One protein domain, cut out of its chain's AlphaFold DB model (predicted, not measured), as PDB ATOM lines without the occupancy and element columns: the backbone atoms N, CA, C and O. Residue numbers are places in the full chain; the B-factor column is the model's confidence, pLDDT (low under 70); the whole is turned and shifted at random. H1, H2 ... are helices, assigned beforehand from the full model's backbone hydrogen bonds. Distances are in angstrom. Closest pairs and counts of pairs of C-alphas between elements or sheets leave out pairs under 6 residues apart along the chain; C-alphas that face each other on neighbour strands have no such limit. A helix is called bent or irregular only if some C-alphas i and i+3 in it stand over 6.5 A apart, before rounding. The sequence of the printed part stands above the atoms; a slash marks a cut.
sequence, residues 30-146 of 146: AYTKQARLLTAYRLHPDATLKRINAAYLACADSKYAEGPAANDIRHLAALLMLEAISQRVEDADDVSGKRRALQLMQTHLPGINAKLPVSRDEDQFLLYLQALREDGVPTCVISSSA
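AT A GLANCE: This is residues 30 to 146 of the 146 residues of an uncharacterized protein of Agrobacterium rosae (UniProt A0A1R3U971). A long helix, H3, runs through the core, with H4 folded back along it and H5 beside it in an up-and-down bundle, each helix running against the one before. On the side of H3 away from H4 and H5, the hairpin of H1 and H2 crosses it, and short H6 packs on both. The printed part has 117 residues with six named helices, H1 to H6 in chain order, and no named strand: all helix. It is compact, with a radius of gyration of the C-alphas of 13.7 A and spans of 41 by 30 by 22 A.

IN THESE COORDINATES: H1, residues 30 to 43, begins at C-alpha 30 (283.040, 291.251, 274.543) and is 20.1 A long. H2, residues 45 to 59, measures 20.6 A, and H3, residues 70 to 90, 29.9 A. H4, residues 94 to 113, measures 26.7 A; it is irregular, with C-alphas 107 and 110 7.2 A apart, and has a kink of 36 degrees near residue 107. H5 is residues 122 to 134, 18.3 A. H6, residues 139 to 145, ends at C-alpha 145 (275.016, 282.222, 276.707).

HOW THE PARTS SIT: H3 is the hub, touching four helices. Its closest C-alphas to H4 are Leu 80 and Ala 101, 6.1 A, at a shallow tilt of 6 degrees, opposite ways. H5 touches H3 with residues 129 to 133 alone, closest at the C-alphas of Ala 84 and Arg 133, 6.1 A. H2 is about perpendicular to H3, at 73 degrees; the C-alphas of Asn 53 and Arg 74 are closest, 5.7 A. H1 touches residues 82 to 89 of H3 alone, closest at the C-alphas of Gln 34 and Ile 85, 6.3 A. H6 touches H2, closest at the C-alphas of Ala 55 and Val 141, 5.1 A. H4 and H6 are apart. Every O i to N i+4 pair is within hydrogen-bond range in H1, H2, H3, H5 and H6; in H4, 14 of 16 are.

THE WHOLE: The farthest C-alphas, Thr 32 and Ser 119, are 41.5 A apart. The printed part has no cut and no long link. Mean pLDDT of the printed part is 78.8; residues under 70 include 117 to 121 and 135 to 139.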
ATOM      1  N   ALA A  30     284.429 290.980 274.897       72.44
ATOM      2  CA  ALA A  30     283.040 291.251 274.543       72.44
ATOM      3  C   ALA A  30     282.721 291.026 273.051       72.44
ATOM      4  O   ALA A  30     281.742 290.342 272.747       72.44
ATOM      5  N   TYR A  31     283.536 291.546 272.124       77.81
ATOM      6  CA  TYR A  31     283.342 291.335 270.681       77.81
ATOM      7  C   TYR A  31     283.451 289.852 270.315       77.81
ATOM      8  O   TYR A  31     282.633 289.323 269.564       77.81
ATOM      9  N   THR A  32     284.429 289.146 270.888       80.94
ATOM     10  CA  THR A  32     284.633 287.716 270.605       80.94
ATOM     11  C   THR A  32     283.446 286.879 271.077       80.94
ATOM     12  O   THR A  32     282.976 286.006 270.344       80.94
ATOM     13  N   LYS A  33     282.919 287.157 272.276       81.56
ATOM     14  CA  LYS A  33     281.720 286.488 272.804       81.56
ATOM     15  C   LYS A  33     280.480 286.777 271.955       81.56
ATOM     16  O   LYS A  33     279.729 285.858 271.642       81.56
ATOM     17  N   GLN A  34     280.305 288.020 271.510       83.56
ATOM     18  CA  GLN A  34     279.225 288.418 270.601       83.56
ATOM     19  C   GLN A  34     279.299 287.694 269.248       83.56
ATOM     20  O   GLN A  34     278.312 287.106 268.804       83.56
ATOM     21  N   ALA A  35     280.475 287.659 268.618       82.06
ATOM     22  CA  ALA A  35     280.680 286.974 267.343       82.06
ATOM     23  C   ALA A  35     280.464 285.452 267.451       82.06
ATOM     24  O   ALA A  35     279.874 284.837 266.554       82.06
ATOM     25  N   ARG A  36     280.889 284.834 268.564       83.94
ATOM     26  CA  ARG A  36     280.620 283.415 268.858       83.94
ATOM     27  C   ARG A  36     279.132 283.141 269.011       83.94
ATOM     28  O   ARG A  36     278.642 282.187 268.413       83.94
ATOM     29  N   LEU A  37     278.412 283.989 269.744       84.31
ATOM     30  CA  LEU A  37     276.973 283.839 269.936       84.31
ATOM     31  C   LEU A  37     276.208 283.953 268.606       84.31
ATOM     32  O   LEU A  37     275.356 283.109 268.328       84.31
ATOM     33  N   LEU A  38     276.564 284.912 267.739       86.06
ATOM     34  CA  LEU A  38     275.990 285.013 266.387       86.06
ATOM     35  C   LEU A  38     276.306 283.788 265.528       86.06
ATOM     36  O   LEU A  38     275.436 283.274 264.832       86.06
ATOM     37  N   THR A  39     277.543 283.294 265.582       86.88
ATOM     38  CA  THR A  39     277.939 282.085 264.849       86.88
ATOM     39  C   THR A  39     277.135 280.876 265.323       86.88
ATOM     40  O   THR A  39     276.606 280.126 264.506       86.88
ATOM     41  N   ALA A  40     276.968 280.722 266.636       86.25
ATOM     42  CA  ALA A  40     276.157 279.659 267.208       86.25
ATOM     43  C   ALA A  40     274.677 279.790 266.819       86.25
ATOM     44  O   ALA A  40     274.039 278.778 266.537       86.25
ATOM     45  N   TYR A  41     274.143 281.013 266.740       86.75
ATOM     46  CA  TYR A  41     272.786 281.258 266.255       86.75
ATOM     47  C   TYR A  41     272.619 280.868 264.779       86.75
ATOM     48  O   TYR A  41     271.648 280.202 264.439       86.75
ATOM     49  N   ARG A  42     273.588 281.194 263.913       86.88
ATOM     50  CA  ARG A  42     273.564 280.798 262.490       86.88
ATOM     51  C   ARG A  42     273.605 279.278 262.297       86.88
ATOM     52  O   ARG A  42     272.971 278.770 261.381       86.88
ATOM     53  N   LEU A  43     274.347 278.558 263.142       89.62
ATOM     54  CA  LEU A  43     274.475 277.096 263.069       89.62
ATOM     55  C   LEU A  43     273.296 276.363 263.728       89.62
ATOM     56  O   LEU A  43     272.834 275.342 263.222       89.62
ATOM     57  N   HIS A  44     272.818 276.873 264.865       90.50
ATOM     58  CA  HIS A  44     271.792 276.250 265.700       90.50
ATOM     59  C   HIS A  44     270.831 277.316 266.262       90.50
ATOM     60  O   HIS A  44     270.940 277.681 267.441       90.50
ATOM     61  N   PRO A  45     269.886 277.823 265.451       86.69
ATOM     62  CA  PRO A  45     269.056 278.969 265.822       86.69
ATOM     63  C   PRO A  45     268.182 278.688 267.045       86.69
ATOM     64  O   PRO A  45     268.280 279.403 268.042       86.69
ATOM     65  N   ASP A  46     267.418 277.594 267.035       87.94
ATOM     66  CA  ASP A  46     266.484 277.260 268.120       87.94
ATOM     67  C   ASP A  46     267.200 276.980 269.446       87.94
ATOM     68  O   ASP A  46     266.809 277.474 270.507       87.94
ATOM     69  N   ALA A  47     268.294 276.214 269.396       87.81
ATOM     70  CA  ALA A  47     269.082 275.894 270.582       87.81
ATOM     71  C   ALA A  47     269.748 277.148 271.168       87.81
ATOM     72  O   ALA A  47     269.837 277.302 272.387       87.81
ATOM     73  N   THR A  48     270.199 278.066 270.312       87.00
ATOM     74  CA  THR A  48     270.817 279.320 270.750       87.00
ATOM     75  C   THR A  48     269.782 280.283 271.318       87.00
ATOM     76  O   THR A  48     270.007 280.811 272.404       87.00
ATOM     77  N   LEU A  49     268.614 280.423 270.689       87.06
ATOM     78  CA  LEU A  49     267.496 281.191 271.247       87.06
ATOM     79  C   LEU A  49     267.062 280.655 272.612       87.06
ATOM     80  O   LEU A  49     266.857 281.430 273.541       87.06
ATOM     81  N   LYS A  50     266.992 279.329 272.780       86.94
ATOM     82  CA  LYS A  50     266.677 278.713 274.076       86.94
ATOM     83  C   LYS A  50     267.712 279.061 275.151       86.94
ATOM     84  O   LYS A  50     267.327 279.344 276.284       86.94
ATOM     85  N   ARG A  51     269.006 279.072 274.808       85.19
ATOM     86  CA  ARG A  51     270.086 279.486 275.724       85.19
ATOM     87  C   ARG A  51     269.991 280.964 276.090       85.19
ATOM     88  O   ARG A  51     270.090 281.291 277.267       85.19
ATOM     89  N   ILE A  52     269.743 281.837 275.114       85.12
ATOM     90  CA  ILE A  52     269.570 283.276 275.351       85.12
ATOM     91  C   ILE A  52     268.343 283.526 276.234       85.12
ATOM     92  O   ILE A  52     268.441 284.280 277.193       85.12
ATOM     93  N   ASN A  53     267.227 282.832 275.996       82.81
ATOM     94  CA  ASN A  53     266.029 282.909 276.840       82.81
ATOM     95  C   ASN A  53     266.303 282.495 278.295       82.81
ATOM     96  O   ASN A  53     265.805 283.130 279.224       82.81
ATOM     97  N   ALA A  54     267.073 281.423 278.500       81.25
ATOM     98  CA  ALA A  54     267.441 280.953 279.834       81.25
ATOM     99  C   ALA A  54     268.401 281.925 280.539       81.25
ATOM    100  O   ALA A  54     268.202 282.248 281.706       81.25
ATOM    101  N   ALA A  55     269.402 282.437 279.819       79.88
ATOM    102  CA  ALA A  55     270.313 283.454 280.330       79.88
ATOM    103  C   ALA A  55     269.567 284.753 280.667       79.88
ATOM    104  O   ALA A  55     269.801 285.348 281.710       79.88
ATOM    105  N   TYR A  56     268.613 285.157 279.830       77.44
ATOM    106  CA  TYR A  56     267.744 286.295 280.091       77.44
ATOM    107  C   TYR A  56     266.974 286.124 281.410       77.44
ATOM    108  O   TYR A  56     266.991 287.039 282.220       77.44
ATOM    109  N   LEU A  57     266.381 284.955 281.682       73.44
ATOM    110  CA  LEU A  57     265.715 284.684 282.968       73.44
ATOM    111  C   LEU A  57     266.653 284.790 284.173       73.44
ATOM    112  O   LEU A  57     266.242 285.260 285.225       73.44
ATOM    113  N   ALA A  58     267.899 284.339 284.027       72.00
ATOM    114  CA  ALA A  58     268.888 284.411 285.098       72.00
ATOM    115  C   ALA A  58     269.403 285.842 285.341       72.00
ATOM    116  O   ALA A  58     269.889 286.145 286.426       72.00
ATOM    117  N   CYS A  59     269.324 286.704 284.325       71.38
ATOM    118  CA  CYS A  59     269.915 288.041 284.331       71.38
ATOM    119  C   CYS A  59     268.898 289.176 284.502       71.38
ATOM    120  O   CYS A  59     269.285 290.275 284.895       71.38
ATOM    121  N   ALA A  60     267.634 288.960 284.141       67.81
ATOM    122  CA  ALA A  60     266.611 289.992 284.140       67.81
ATOM    123  C   ALA A  60     265.738 289.890 285.392       67.81
ATOM    124  O   ALA A  60     264.858 289.036 285.475       67.81
ATOM    125  N   ASP A  61     265.914 290.837 286.313       63.62
ATOM    126  CA  ASP A  61     264.938 291.119 287.369       63.62
ATOM    127  C   ASP A  61     263.783 291.951 286.785       63.62
ATOM    128  O   ASP A  61     263.630 293.150 287.017       63.62
ATOM    129  N   SER A  62     263.038 291.337 285.864       66.62
ATOM    130  CA  SER A  62     261.961 291.992 285.129       66.62
ATOM    131  C   SER A  62     260.609 291.532 285.645       66.62
ATOM    132  O   SER A  62     260.311 290.339 285.675       66.62
ATOM    133  N   LYS A  63     259.708 292.487 285.895       72.56
ATOM    134  CA  LYS A  63     258.288 292.216 286.182       72.56
ATOM    135  C   LYS A  63     257.546 291.480 285.050       72.56
ATOM    136  O   LYS A  63     256.377 291.139 285.229       72.56
ATOM    137  N   TYR A  64     258.193 291.307 283.892       75.06
ATOM    138  CA  TYR A  64     257.715 290.581 282.714       75.06
ATOM    139  C   TYR A  64     258.349 289.182 282.557       75.06
ATOM    140  O   TYR A  64     258.076 288.491 281.575       75.06
ATOM    141  N   ALA A  65     259.207 288.753 283.493       69.88
ATOM    142  CA  ALA A  65     259.829 287.425 283.486       69.88
ATOM    143  C   ALA A  65     258.832 286.288 283.789       69.88
ATOM    144  O   ALA A  65     259.068 285.141 283.405       69.88
ATOM    145  N   GLU A  66     257.700 286.614 284.417       73.31
ATOM    146  CA  GLU A  66     256.665 285.675 284.848       73.31
ATOM    147  C   GLU A  66     255.274 286.055 284.307       73.31
ATOM    148  O   GLU A  66     255.034 287.186 283.880       73.31
ATOM    149  N   GLY A  67     254.348 285.090 284.303       79.94
ATOM    150  CA  GLY A  67     252.960 285.272 283.862       79.94
ATOM    151  C   GLY A  67     252.638 284.749 282.448       79.94
ATOM    152  O   GLY A  67     253.498 284.173 281.777       79.94
ATOM    153  N   PRO A  68     251.386 284.933 281.975       81.62
ATOM    154  CA  PRO A  68     250.880 284.310 280.742       81.62
ATOM    155  C   PRO A  68     251.624 284.725 279.464       81.62
ATOM    156  O   PRO A  68     251.748 283.930 278.535       81.62
ATOM    157  N   ALA A  69     252.140 285.956 279.426       84.50
ATOM    158  CA  ALA A  69     252.900 286.498 278.299       84.50
ATOM    159  C   ALA A  69     254.413 286.210 278.378       84.50
ATOM    160  O   ALA A  69     255.147 286.500 277.437       84.50
ATOM    161  N   ALA A  70     254.909 285.644 279.485       82.69
ATOM    162  CA  ALA A  70     256.341 285.600 279.774       82.69
ATOM    163  C   ALA A  70     257.167 284.850 278.724       82.69
ATOM    164  O   ALA A  70     258.301 285.232 278.455       82.69
ATOM    165  N   ASN A  71     256.639 283.765 278.147       85.75
ATOM    166  CA  ASN A  71     257.349 283.020 277.100       85.75
ATOM    167  C   ASN A  71     257.524 283.869 275.830       85.75
ATOM    168  O   ASN A  71     258.620 283.915 275.273       85.75
ATOM    169  N   ASP A  72     256.467 284.564 275.413       86.88
ATOM    170  CA  ASP A  72     256.465 285.383 274.200       86.88
ATOM    171  C   ASP A  72     257.363 286.618 274.370       86.88
ATOM    172  O   ASP A  72     258.137 286.954 273.475       86.88
ATOM    173  N   ILE A  73     257.332 287.240 275.555       84.50
ATOM    174  CA  ILE A  73     258.205 288.368 275.907       84.50
ATOM    175  C   ILE A  73     259.673 287.945 275.888       84.50
ATOM    176  O   ILE A  73     260.503 288.641 275.310       84.50
ATOM    177  N   ARG A  74     260.001 286.789 276.479       84.12
ATOM    178  CA  ARG A  74     261.368 286.247 276.473       84.12
ATOM    179  C   ARG A  74     261.868 285.993 275.062       84.12
ATOM    180  O   ARG A  74     262.981 286.387 274.730       84.12
ATOM    181  N   HIS A  75     261.028 285.385 274.232       87.62
ATOM    182  CA  HIS A  75     261.363 285.131 272.842       87.62
ATOM    183  C   HIS A  75     261.633 286.430 272.069       87.62
ATOM    184  O   HIS A  75     262.673 286.541 271.418       87.62
ATOM    185  N   LEU A  76     260.761 287.437 272.193       87.75
ATOM    186  CA  LEU A  76     260.975 288.745 271.571       87.75
ATOM    187  C   LEU A  76     262.249 289.426 272.097       87.75
ATOM    188  O   LEU A  76     263.032 289.948 271.305       87.75
ATOM    189  N   ALA A  77     262.499 289.375 273.406       84.75
ATOM    190  CA  ALA A  77     263.713 289.916 274.009       84.75
ATOM    191  C   ALA A  77     264.979 289.264 273.426       84.75
ATOM    192  O   ALA A  77     265.913 289.971 273.054       84.75
ATOM    193  N   ALA A  78     265.001 287.936 273.270       85.94
ATOM    194  CA  ALA A  78     266.131 287.231 272.668       85.94
ATOM    195  C   ALA A  78     266.369 287.626 271.201       85.94
ATOM    196  O   ALA A  78     267.519 287.801 270.796       85.94
ATOM    197  N   LEU A  79     265.302 287.811 270.416       88.38
ATOM    198  CA  LEU A  79     265.404 288.278 269.030       88.38
ATOM    199  C   LEU A  79     265.947 289.710 268.948       88.38
ATOM    200  O   LEU A  79     266.855 289.975 268.162       88.38
ATOM    201  N   LEU A  80     265.443 290.620 269.787       86.50
ATOM    202  CA  LEU A  80     265.924 292.004 269.853       86.50
ATOM    203  C   LEU A  80     267.397 292.078 270.272       86.50
ATOM    204  O   LEU A  80     268.157 292.864 269.706       86.50
ATOM    205  N   MET A  81     267.821 291.227 271.211       83.94
ATOM    206  CA  MET A  81     269.225 291.118 271.605       83.94
ATOM    207  C   MET A  81     270.102 290.628 270.455       83.94
ATOM    208  O   MET A  81     271.133 291.238 270.187       83.94
ATOM    209  N   LEU A  82     269.710 289.558 269.754       84.75
ATOM    210  CA  LEU A  82     270.469 289.050 268.605       84.75
ATOM    211  C   LEU A  82     270.602 290.097 267.499       84.75
ATOM    212  O   LEU A  82     271.686 290.258 266.946       84.75
ATOM    213  N   GLU A  83     269.535 290.842 267.220       87.00
ATOM    214  CA  GLU A  83     269.549 291.929 266.241       87.00
ATOM    215  C   GLU A  83     270.515 293.055 266.655       87.00
ATOM    216  O   GLU A  83     271.320 293.510 265.839       87.00
ATOM    217  N   ALA A  84     270.515 293.457 267.931       82.44
ATOM    218  CA  ALA A  84     271.470 294.437 268.452       82.44
ATOM    219  C   ALA A  84     272.928 293.937 268.387       82.44
ATOM    220  O   ALA A  84     273.838 294.717 268.105       82.44
ATOM    221  N   ILE A  85     273.172 292.637 268.609       80.81
ATOM    222  CA  ILE A  85     274.505 292.035 268.435       80.81
ATOM    223  C   ILE A  85     274.908 292.034 266.962       80.81
ATOM    224  O   ILE A  85     276.044 292.386 266.657       80.81
ATOM    225  N   SER A  86     273.995 291.664 266.058       83.81
ATOM    226  CA  SER A  86     274.252 291.652 264.613       83.81
ATOM    227  C   SER A  86     274.701 293.026 264.141       83.81
ATOM    228  O   SER A  86     275.751 293.136 263.521       83.81
ATOM    229  N   GLN A  87     273.985 294.084 264.541       82.00
ATOM    230  CA  GLN A  87     274.355 295.467 264.221       82.00
ATOM    231  C   GLN A  87     275.777 295.812 264.667       82.00
ATOM    232  O   GLN A  87     276.547 296.359 263.885       82.00
ATOM    233  N   ARG A  88     276.143 295.451 265.904       78.31
ATOM    234  CA  ARG A  88     277.465 295.749 266.481       78.31
ATOM    235  C   ARG A  88     278.603 294.968 265.829       78.31
ATOM    236  O   ARG A  88     279.707 295.488 265.723       78.31
ATOM    237  N   VAL A  89     278.367 293.710 265.455       78.06
ATOM    238  CA  VAL A  89     279.409 292.831 264.898       78.06
ATOM    239  C   VAL A  89     279.585 293.039 263.397       78.06
ATOM    240  O   VAL A  89     280.710 292.966 262.908       78.06
ATOM    241  N   GLU A  90     278.492 293.276 262.672       78.94
ATOM    242  CA  GLU A  90     278.481 293.440 261.213       78.94
ATOM    243  C   GLU A  90     278.694 294.898 260.775       78.94
ATOM    244  O   GLU A  90     278.685 295.167 259.577       78.94
ATOM    245  N   ASP A  91     278.891 295.820 261.729       66.19
ATOM    246  CA  ASP A  91     279.012 297.271 261.508       66.19
ATOM    247  C   ASP A  91     277.857 297.825 260.651       66.19
ATOM    248  O   ASP A  91     278.019 298.670 259.770       66.19
ATOM    249  N   ALA A  92     276.658 297.270 260.862       69.06
ATOM    250  CA  ALA A  92     275.476 297.671 260.118       69.06
ATOM    251  C   ALA A  92     274.993 299.040 260.609       69.06
ATOM    252  O   ALA A  92     274.911 299.284 261.812       69.06
ATOM    253  N   ASP A  93     274.595 299.905 259.674       73.06
ATOM    254  CA  ASP A  93     274.073 301.235 259.994       73.06
ATOM    255  C   ASP A  93     272.867 301.169 260.958       73.06
ATOM    256  O   ASP A  93     271.943 300.362 260.772       73.06
ATOM    257  N   ASP A  94     272.862 302.045 261.970       73.94
ATOM    258  CA  ASP A  94     271.862 302.080 263.050       73.94
ATOM    259  C   ASP A  94     270.429 302.269 262.519       73.94
ATOM    260  O   ASP A  94     269.482 301.726 263.091       73.94
ATOM    261  N   VAL A  95     270.231 302.943 261.378       76.94
ATOM    262  CA  VAL A  95     268.897 303.102 260.772       76.94
ATOM    263  C   VAL A  95     268.352 301.759 260.293       76.94
ATOM    264  O   VAL A  95     267.177 301.444 260.516       76.94
ATOM    265  N   SER A  96     269.196 300.936 259.662       80.38
ATOM    266  CA  SER A  96     268.809 299.589 259.220       80.38
ATOM    267  C   SER A  96     268.432 298.705 260.410       80.38
ATOM    268  O   SER A  96     267.435 297.977 260.377       80.38
ATOM    269  N   GLY A  97     269.182 298.857 261.496       80.06
ATOM    270  CA  GLY A  97     268.981 298.142 262.731       80.06
ATOM    271  C   GLY A  97     267.711 298.519 263.490       80.06
ATOM    272  O   GLY A  97     266.954 297.654 263.938       80.06
ATOM    273  N   LYS A  98     267.434 299.824 263.582       81.56
ATOM    274  CA  LYS A  98     266.178 300.378 264.115       81.56
ATOM    275  C   LYS A  98     264.974 299.824 263.368       81.56
ATOM    276  O   LYS A  98     264.005 299.400 263.991       81.56
ATOM    277  N   ARG A  99     265.051 299.779 262.034       86.12
ATOM    278  CA  ARG A  99     263.966 299.270 261.191       86.12
ATOM    279  C   ARG A  99     263.687 297.786 261.442       86.12
ATOM    280  O   ARG A  99     262.525 297.424 261.600       86.12
ATOM    281  N   ARG A 100     264.722 296.941 261.514       85.06
ATOM    282  CA  ARG A 100     264.555 295.500 261.792       85.06
ATOM    283  C   ARG A 100     263.998 295.246 263.192       85.06
ATOM    284  O   ARG A 100     263.067 294.460 263.340       85.06
ATOM    285  N   ALA A 101     264.486 295.965 264.203       85.56
ATOM    286  CA  ALA A 101     263.941 295.875 265.555       85.56
ATOM    287  C   ALA A 101     262.462 296.295 265.621       85.56
ATOM    288  O   ALA A 101     261.657 295.614 266.253       85.56
ATOM    289  N   LEU A 102     262.085 297.375 264.927       86.75
ATOM    290  CA  LEU A 102     260.691 297.808 264.834       86.75
ATOM    291  C   LEU A 102     259.807 296.746 264.174       86.75
ATOM    292  O   LEU A 102     258.716 296.474 264.665       86.75
ATOM    293  N   GLN A 103     260.288 296.108 263.107       89.19
ATOM    294  CA  GLN A 103     259.562 295.031 262.437       89.19
ATOM    295  C   GLN A 103     259.349 293.817 263.355       89.19
ATOM    296  O   GLN A 103     258.253 293.254 263.382       89.19
ATOM    297  N   LEU A 104     260.362 293.438 264.143       89.12
ATOM    298  CA  LEU A 104     260.232 292.387 265.159       89.12
ATOM    299  C   LEU A 104     259.162 292.758 266.192       89.12
ATOM    300  O   LEU A 104     258.250 291.977 266.451       89.12
ATOM    301  N   MET A 105     259.214 293.977 266.729       87.00
ATOM    302  CA  MET A 105     258.213 294.457 267.682       87.00
ATOM    303  C   MET A 105     256.804 294.433 267.077       87.00
ATOM    304  O   MET A 105     255.911 293.823 267.652       87.00
ATOM    305  N   GLN A 106     256.602 294.982 265.878       87.44
ATOM    306  CA  GLN A 106     255.299 294.986 265.198       87.44
ATOM    307  C   GLN A 106     254.736 293.578 264.953       87.44
ATOM    308  O   GLN A 106     253.525 293.383 265.007       87.44
ATOM    309  N   THR A 107     255.606 292.596 264.711       90.31
ATOM    310  CA  THR A 107     255.199 291.208 264.449       90.31
ATOM    311  C   THR A 107     254.739 290.493 265.723       90.31
ATOM    312  O   THR A 107     253.770 289.738 265.692       90.31
ATOM    313  N   HIS A 108     255.416 290.726 266.854       87.00
ATOM    314  CA  HIS A 108     255.205 289.955 268.085       87.00
ATOM    315  C   HIS A 108     254.339 290.671 269.137       87.00
ATOM    316  O   HIS A 108     253.646 290.003 269.909       87.00
ATOM    317  N   LEU A 109     254.335 292.009 269.165       83.75
ATOM    318  CA  LEU A 109     253.597 292.811 270.150       83.75
ATOM    319  C   LEU A 109     252.090 292.518 270.205       83.75
ATOM    320  O   LEU A 109     251.592 292.365 271.318       83.75
ATOM    321  N   PRO A 110     251.347 292.370 269.087       84.44
ATOM    322  CA  PRO A 110     249.898 292.162 269.158       84.44
ATOM    323  C   PRO A 110     249.499 290.921 269.972       84.44
ATOM    324  O   PRO A 110     248.560 290.964 270.767       84.44
ATOM    325  N   GLY A 111     250.241 289.820 269.817       83.75
ATOM    326  CA  GLY A 111     249.999 288.580 270.561       83.75
ATOM    327  C   GLY A 111     250.412 288.661 272.032       83.75
ATOM    328  O   GLY A 111     249.809 287.995 272.873       83.75
ATOM    329  N   ILE A 112     251.413 289.489 272.343       84.81
ATOM    330  CA  ILE A 112     251.868 289.743 273.712       84.81
ATOM    331  C   ILE A 112     250.871 290.644 274.440       84.81
ATOM    332  O   ILE A 112     250.431 290.284 275.528       84.81
ATOM    333  N   ASN A 113     250.462 291.760 273.829       81.94
ATOM    334  CA  ASN A 113     249.540 292.738 274.413       81.94
ATOM    335  C   ASN A 113     248.214 292.099 274.839       81.94
ATOM    336  O   ASN A 113     247.715 292.390 275.920       81.94
ATOM    337  N   ALA A 114     247.693 291.147 274.058       82.81
ATOM    338  CA  ALA A 114     246.485 290.397 274.408       82.81
ATOM    339  C   ALA A 114     246.619 289.537 275.687       82.81
ATOM    340  O   ALA A 114     245.615 289.128 276.266       82.81
ATOM    341  N   LYS A 115     247.851 289.233 276.112       83.81
ATOM    342  CA  LYS A 115     248.185 288.399 277.280       83.81
ATOM    343  C   LYS A 115     248.797 289.204 278.426       83.81
ATOM    344  O   LYS A 115     249.028 288.645 279.503       83.81
ATOM    345  N   LEU A 116     249.106 290.482 278.200       76.06
ATOM    346  CA  LEU A 116     249.588 291.367 279.248       76.06
ATOM    347  C   LEU A 116     248.447 291.624 280.241       76.06
ATOM    348  O   LEU A 116     247.300 291.814 279.834       76.06
ATOM    349  N   PRO A 117     248.722 291.633 281.555       66.25
ATOM    350  CA  PRO A 117     247.718 292.046 282.522       66.25
ATOM    351  C   PRO A 117     247.297 293.495 282.223       66.25
ATOM    352  O   PRO A 117     248.137 294.392 282.222       66.25
ATOM    353  N   VAL A 118     245.989 293.698 282.006       56.09
ATOM    354  CA  VAL A 118     245.314 294.952 281.584       56.09
ATOM    355  C   VAL A 118     245.707 296.182 282.423       56.09
ATOM    356  O   VAL A 118     245.560 297.315 281.983       56.09
ATOM    357  N   SER A 119     246.244 295.981 283.629       54.06
ATOM    358  CA  SER A 119     246.654 297.043 284.551       54.06
ATOM    359  C   SER A 119     248.096 297.552 284.369       54.06
ATOM    360  O   SER A 119     248.597 298.222 285.272       54.06
ATOM    361  N   ARG A 120     248.828 297.173 283.311       57.62
ATOM    362  CA  ARG A 120     250.254 297.521 283.162       57.62
ATOM    363  C   ARG A 120     250.523 298.207 281.825       57.62
ATOM    364  O   ARG A 120     250.523 297.537 280.800       57.62
ATOM    365  N   ASP A 121     250.780 299.516 281.906       69.94
ATOM    366  CA  ASP A 121     251.194 300.440 280.839       69.94
ATOM    367  C   ASP A 121     251.908 299.740 279.679       69.94
ATOM    368  O   ASP A 121     253.070 299.333 279.796       69.94
ATOM    369  N   GLU A 122     251.214 299.642 278.546       74.44
ATOM    370  CA  GLU A 122     251.801 299.287 277.253       74.44
ATOM    371  C   GLU A 122     253.039 300.148 276.973       74.44
ATOM    372  O   GLU A 122     254.078 299.628 276.575       74.44
ATOM    373  N   ASP A 123     252.984 301.430 277.337       78.31
ATOM    374  CA  ASP A 123     254.109 302.359 277.252       78.31
ATOM    375  C   ASP A 123     255.323 301.892 278.067       78.31
ATOM    376  O   ASP A 123     256.449 301.911 277.575       78.31
ATOM    377  N   GLN A 124     255.127 301.392 279.291       78.19
ATOM    378  CA  GLN A 124     256.229 300.851 280.095       78.19
ATOM    379  C   GLN A 124     256.787 299.558 279.504       78.19
ATOM    380  O   GLN A 124     257.979 299.282 279.643       78.19
ATOM    381  N   PHE A 125     255.941 298.757 278.855       80.50
ATOM    382  CA  PHE A 125     256.395 297.558 278.166       80.50
ATOM    383  C   PHE A 125     257.217 297.905 276.917       80.50
ATOM    384  O   PHE A 125     258.279 297.322 276.705       80.50
ATOM    385  N   LEU A 126     256.795 298.904 276.144       80.00
ATOM    386  CA  LEU A 126     257.549 299.420 275.002       80.00
ATOM    387  C   LEU A 126     258.882 300.039 275.432       80.00
ATOM    388  O   LEU A 126     259.912 299.722 274.840       80.00
ATOM    389  N   LEU A 127     258.888 300.844 276.500       80.56
ATOM    390  CA  LEU A 127     260.113 301.399 277.085       80.56
ATOM    391  C   LEU A 127     261.076 300.296 277.524       80.56
ATOM    392  O   LEU A 127     262.276 300.377 277.275       80.56
ATOM    393  N   TYR A 128     260.548 299.233 278.129       80.25
ATOM    394  CA  TYR A 128     261.333 298.068 278.505       80.25
ATOM    395  C   TYR A 128     261.972 297.379 277.282       80.25
ATOM    396  O   TYR A 128     263.170 297.091 277.293       80.25
ATOM    397  N   LEU A 129     261.213 297.155 276.203       81.38
ATOM    398  CA  LEU A 129     261.743 296.572 274.962       81.38
ATOM    399  C   LEU A 129     262.784 297.477 274.286       81.38
ATOM    400  O   LEU A 129     263.756 296.981 273.715       81.38
ATOM    401  N   GLN A 130     262.598 298.794 274.361       79.50
ATOM    402  CA  GLN A 130     263.545 299.765 273.826       79.50
ATOM    403  C   GLN A 130     264.852 299.780 274.629       79.50
ATOM    404  O   GLN A 130     265.924 299.723 274.026       79.50
ATOM    405  N   ALA A 131     264.776 299.743 275.962       77.44
ATOM    406  CA  ALA A 131     265.949 299.649 276.832       77.44
ATOM    407  C   ALA A 131     266.773 298.383 276.545       77.44
ATOM    408  O   ALA A 131     267.989 298.463 276.388       77.44
ATOM    409  N   LEU A 132     266.121 297.229 276.346       75.25
ATOM    410  CA  LEU A 132     266.807 295.986 275.953       75.25
ATOM    411  C   LEU A 132     267.628 296.115 274.661       75.25
ATOM    412  O   LEU A 132     268.632 295.419 274.490       75.25
ATOM    413  N   ARG A 133     267.178 296.959 273.731       74.69
ATOM    414  CA  ARG A 133     267.878 297.224 272.473       74.69
ATOM    415  C   ARG A 133     269.016 298.227 272.663       74.69
ATOM    416  O   ARG A 133     270.094 298.027 272.103       74.69
ATOM    417  N   GLU A 134     268.766 299.309 273.396       71.38
ATOM    418  CA  GLU A 134     269.655 300.476 273.492       71.38
ATOM    419  C   GLU A 134     270.788 300.299 274.505       71.38
ATOM    420  O   GLU A 134     271.945 300.535 274.152       71.38
ATOM    421  N   ASP A 135     270.497 299.782 275.704       63.34
ATOM    422  CA  ASP A 135     271.504 299.555 276.759       63.34
ATOM    423  C   ASP A 135     272.526 298.476 276.363       63.34
ATOM    424  O   ASP A 135     273.563 298.270 277.001       63.34
ATOM    425  N   GLY A 136     272.271 297.812 275.237       54.03
ATOM    426  CA  GLY A 136     273.009 296.667 274.779       54.03
ATOM    427  C   GLY A 136     272.582 295.409 275.485       54.03
ATOM    428  O   GLY A 136     271.980 295.415 276.553       54.03
ATOM    429  N   VAL A 137     272.927 294.295 274.853       57.31
ATOM    430  CA  VAL A 137     272.770 292.988 275.474       57.31
ATOM    431  C   VAL A 137     273.343 293.064 276.883       57.31
ATOM    432  O   VAL A 137     274.495 293.497 277.025       57.31
ATOM    433  N   PRO A 138     272.602 292.627 277.911       64.06
ATOM    434  CA  PRO A 138     273.163 292.583 279.240       64.06
ATOM    435  C   PRO A 138     274.464 291.788 279.155       64.06
ATOM    436  O   PRO A 138     274.472 290.663 278.647       64.06
ATOM    437  N   THR A 139     275.571 292.351 279.639       66.31
ATOM    438  CA  THR A 139     276.859 291.642 279.729       66.31
ATOM    439  C   THR A 139     276.674 290.270 280.387       66.31
ATOM    440  O   THR A 139     277.334 289.302 280.009       66.31
ATOM    441  N   CYS A 140     275.704 290.177 281.304       70.00
ATOM    442  CA  CYS A 140     275.219 288.946 281.917       70.00
ATOM    443  C   CYS A 140     274.679 287.923 280.899       70.00
ATOM    444  O   CYS A 140     275.094 286.766 280.930       70.00
ATOM    445  N   VAL A 141     273.817 288.327 279.957       71.38
ATOM    446  CA  VAL A 141     273.237 287.422 278.951       71.38
ATOM    447  C   VAL A 141     274.300 286.954 277.965       71.38
ATOM    448  O   VAL A 141     274.386 285.754 277.720       71.38
ATOM    449  N   ILE A 142     275.158 287.848 277.457       71.62
ATOM    450  CA  ILE A 142     276.267 287.446 276.569       71.62
ATOM    451  C   ILE A 142     277.181 286.458 277.294       71.62
ATOM    452  O   ILE A 142     277.480 285.398 276.760       71.62
ATOM    453  N   SER A 143     277.612 286.780 278.516       67.44
ATOM    454  CA  SER A 143     278.581 285.950 279.243       67.44
ATOM    455  C   SER A 143     278.017 284.593 279.661       67.44
ATOM    456  O   SER A 143     278.781 283.643 279.771       67.44
ATOM    457  N   SER A 144     276.703 284.495 279.876       66.69
ATOM    458  CA  SER A 144     276.043 283.251 280.295       66.69
ATOM    459  C   SER A 144     275.557 282.388 279.124       66.69
ATOM    460  O   SER A 144     275.176 281.239 279.337       66.69
ATOM    461  N   SER A 145     275.520 282.929 277.899       63.69
ATOM    462  CA  SER A 145     275.016 282.222 276.707       63.69
ATOM    463  C   SER A 145     276.069 281.934 275.630       63.69
ATOM    464  O   SER A 145     275.809 281.083 274.770       63.69
ATOM    465  N   ALA A 146     277.218 282.622 275.667       60.81
ATOM    466  CA  ALA A 146     278.334 282.483 274.724       60.81
ATOM    467  C   ALA A 146     279.257 281.292 275.017       60.81
ATOM    468  O   ALA A 146     279.412 280.915 276.198       60.81
TER     469      ALA A 146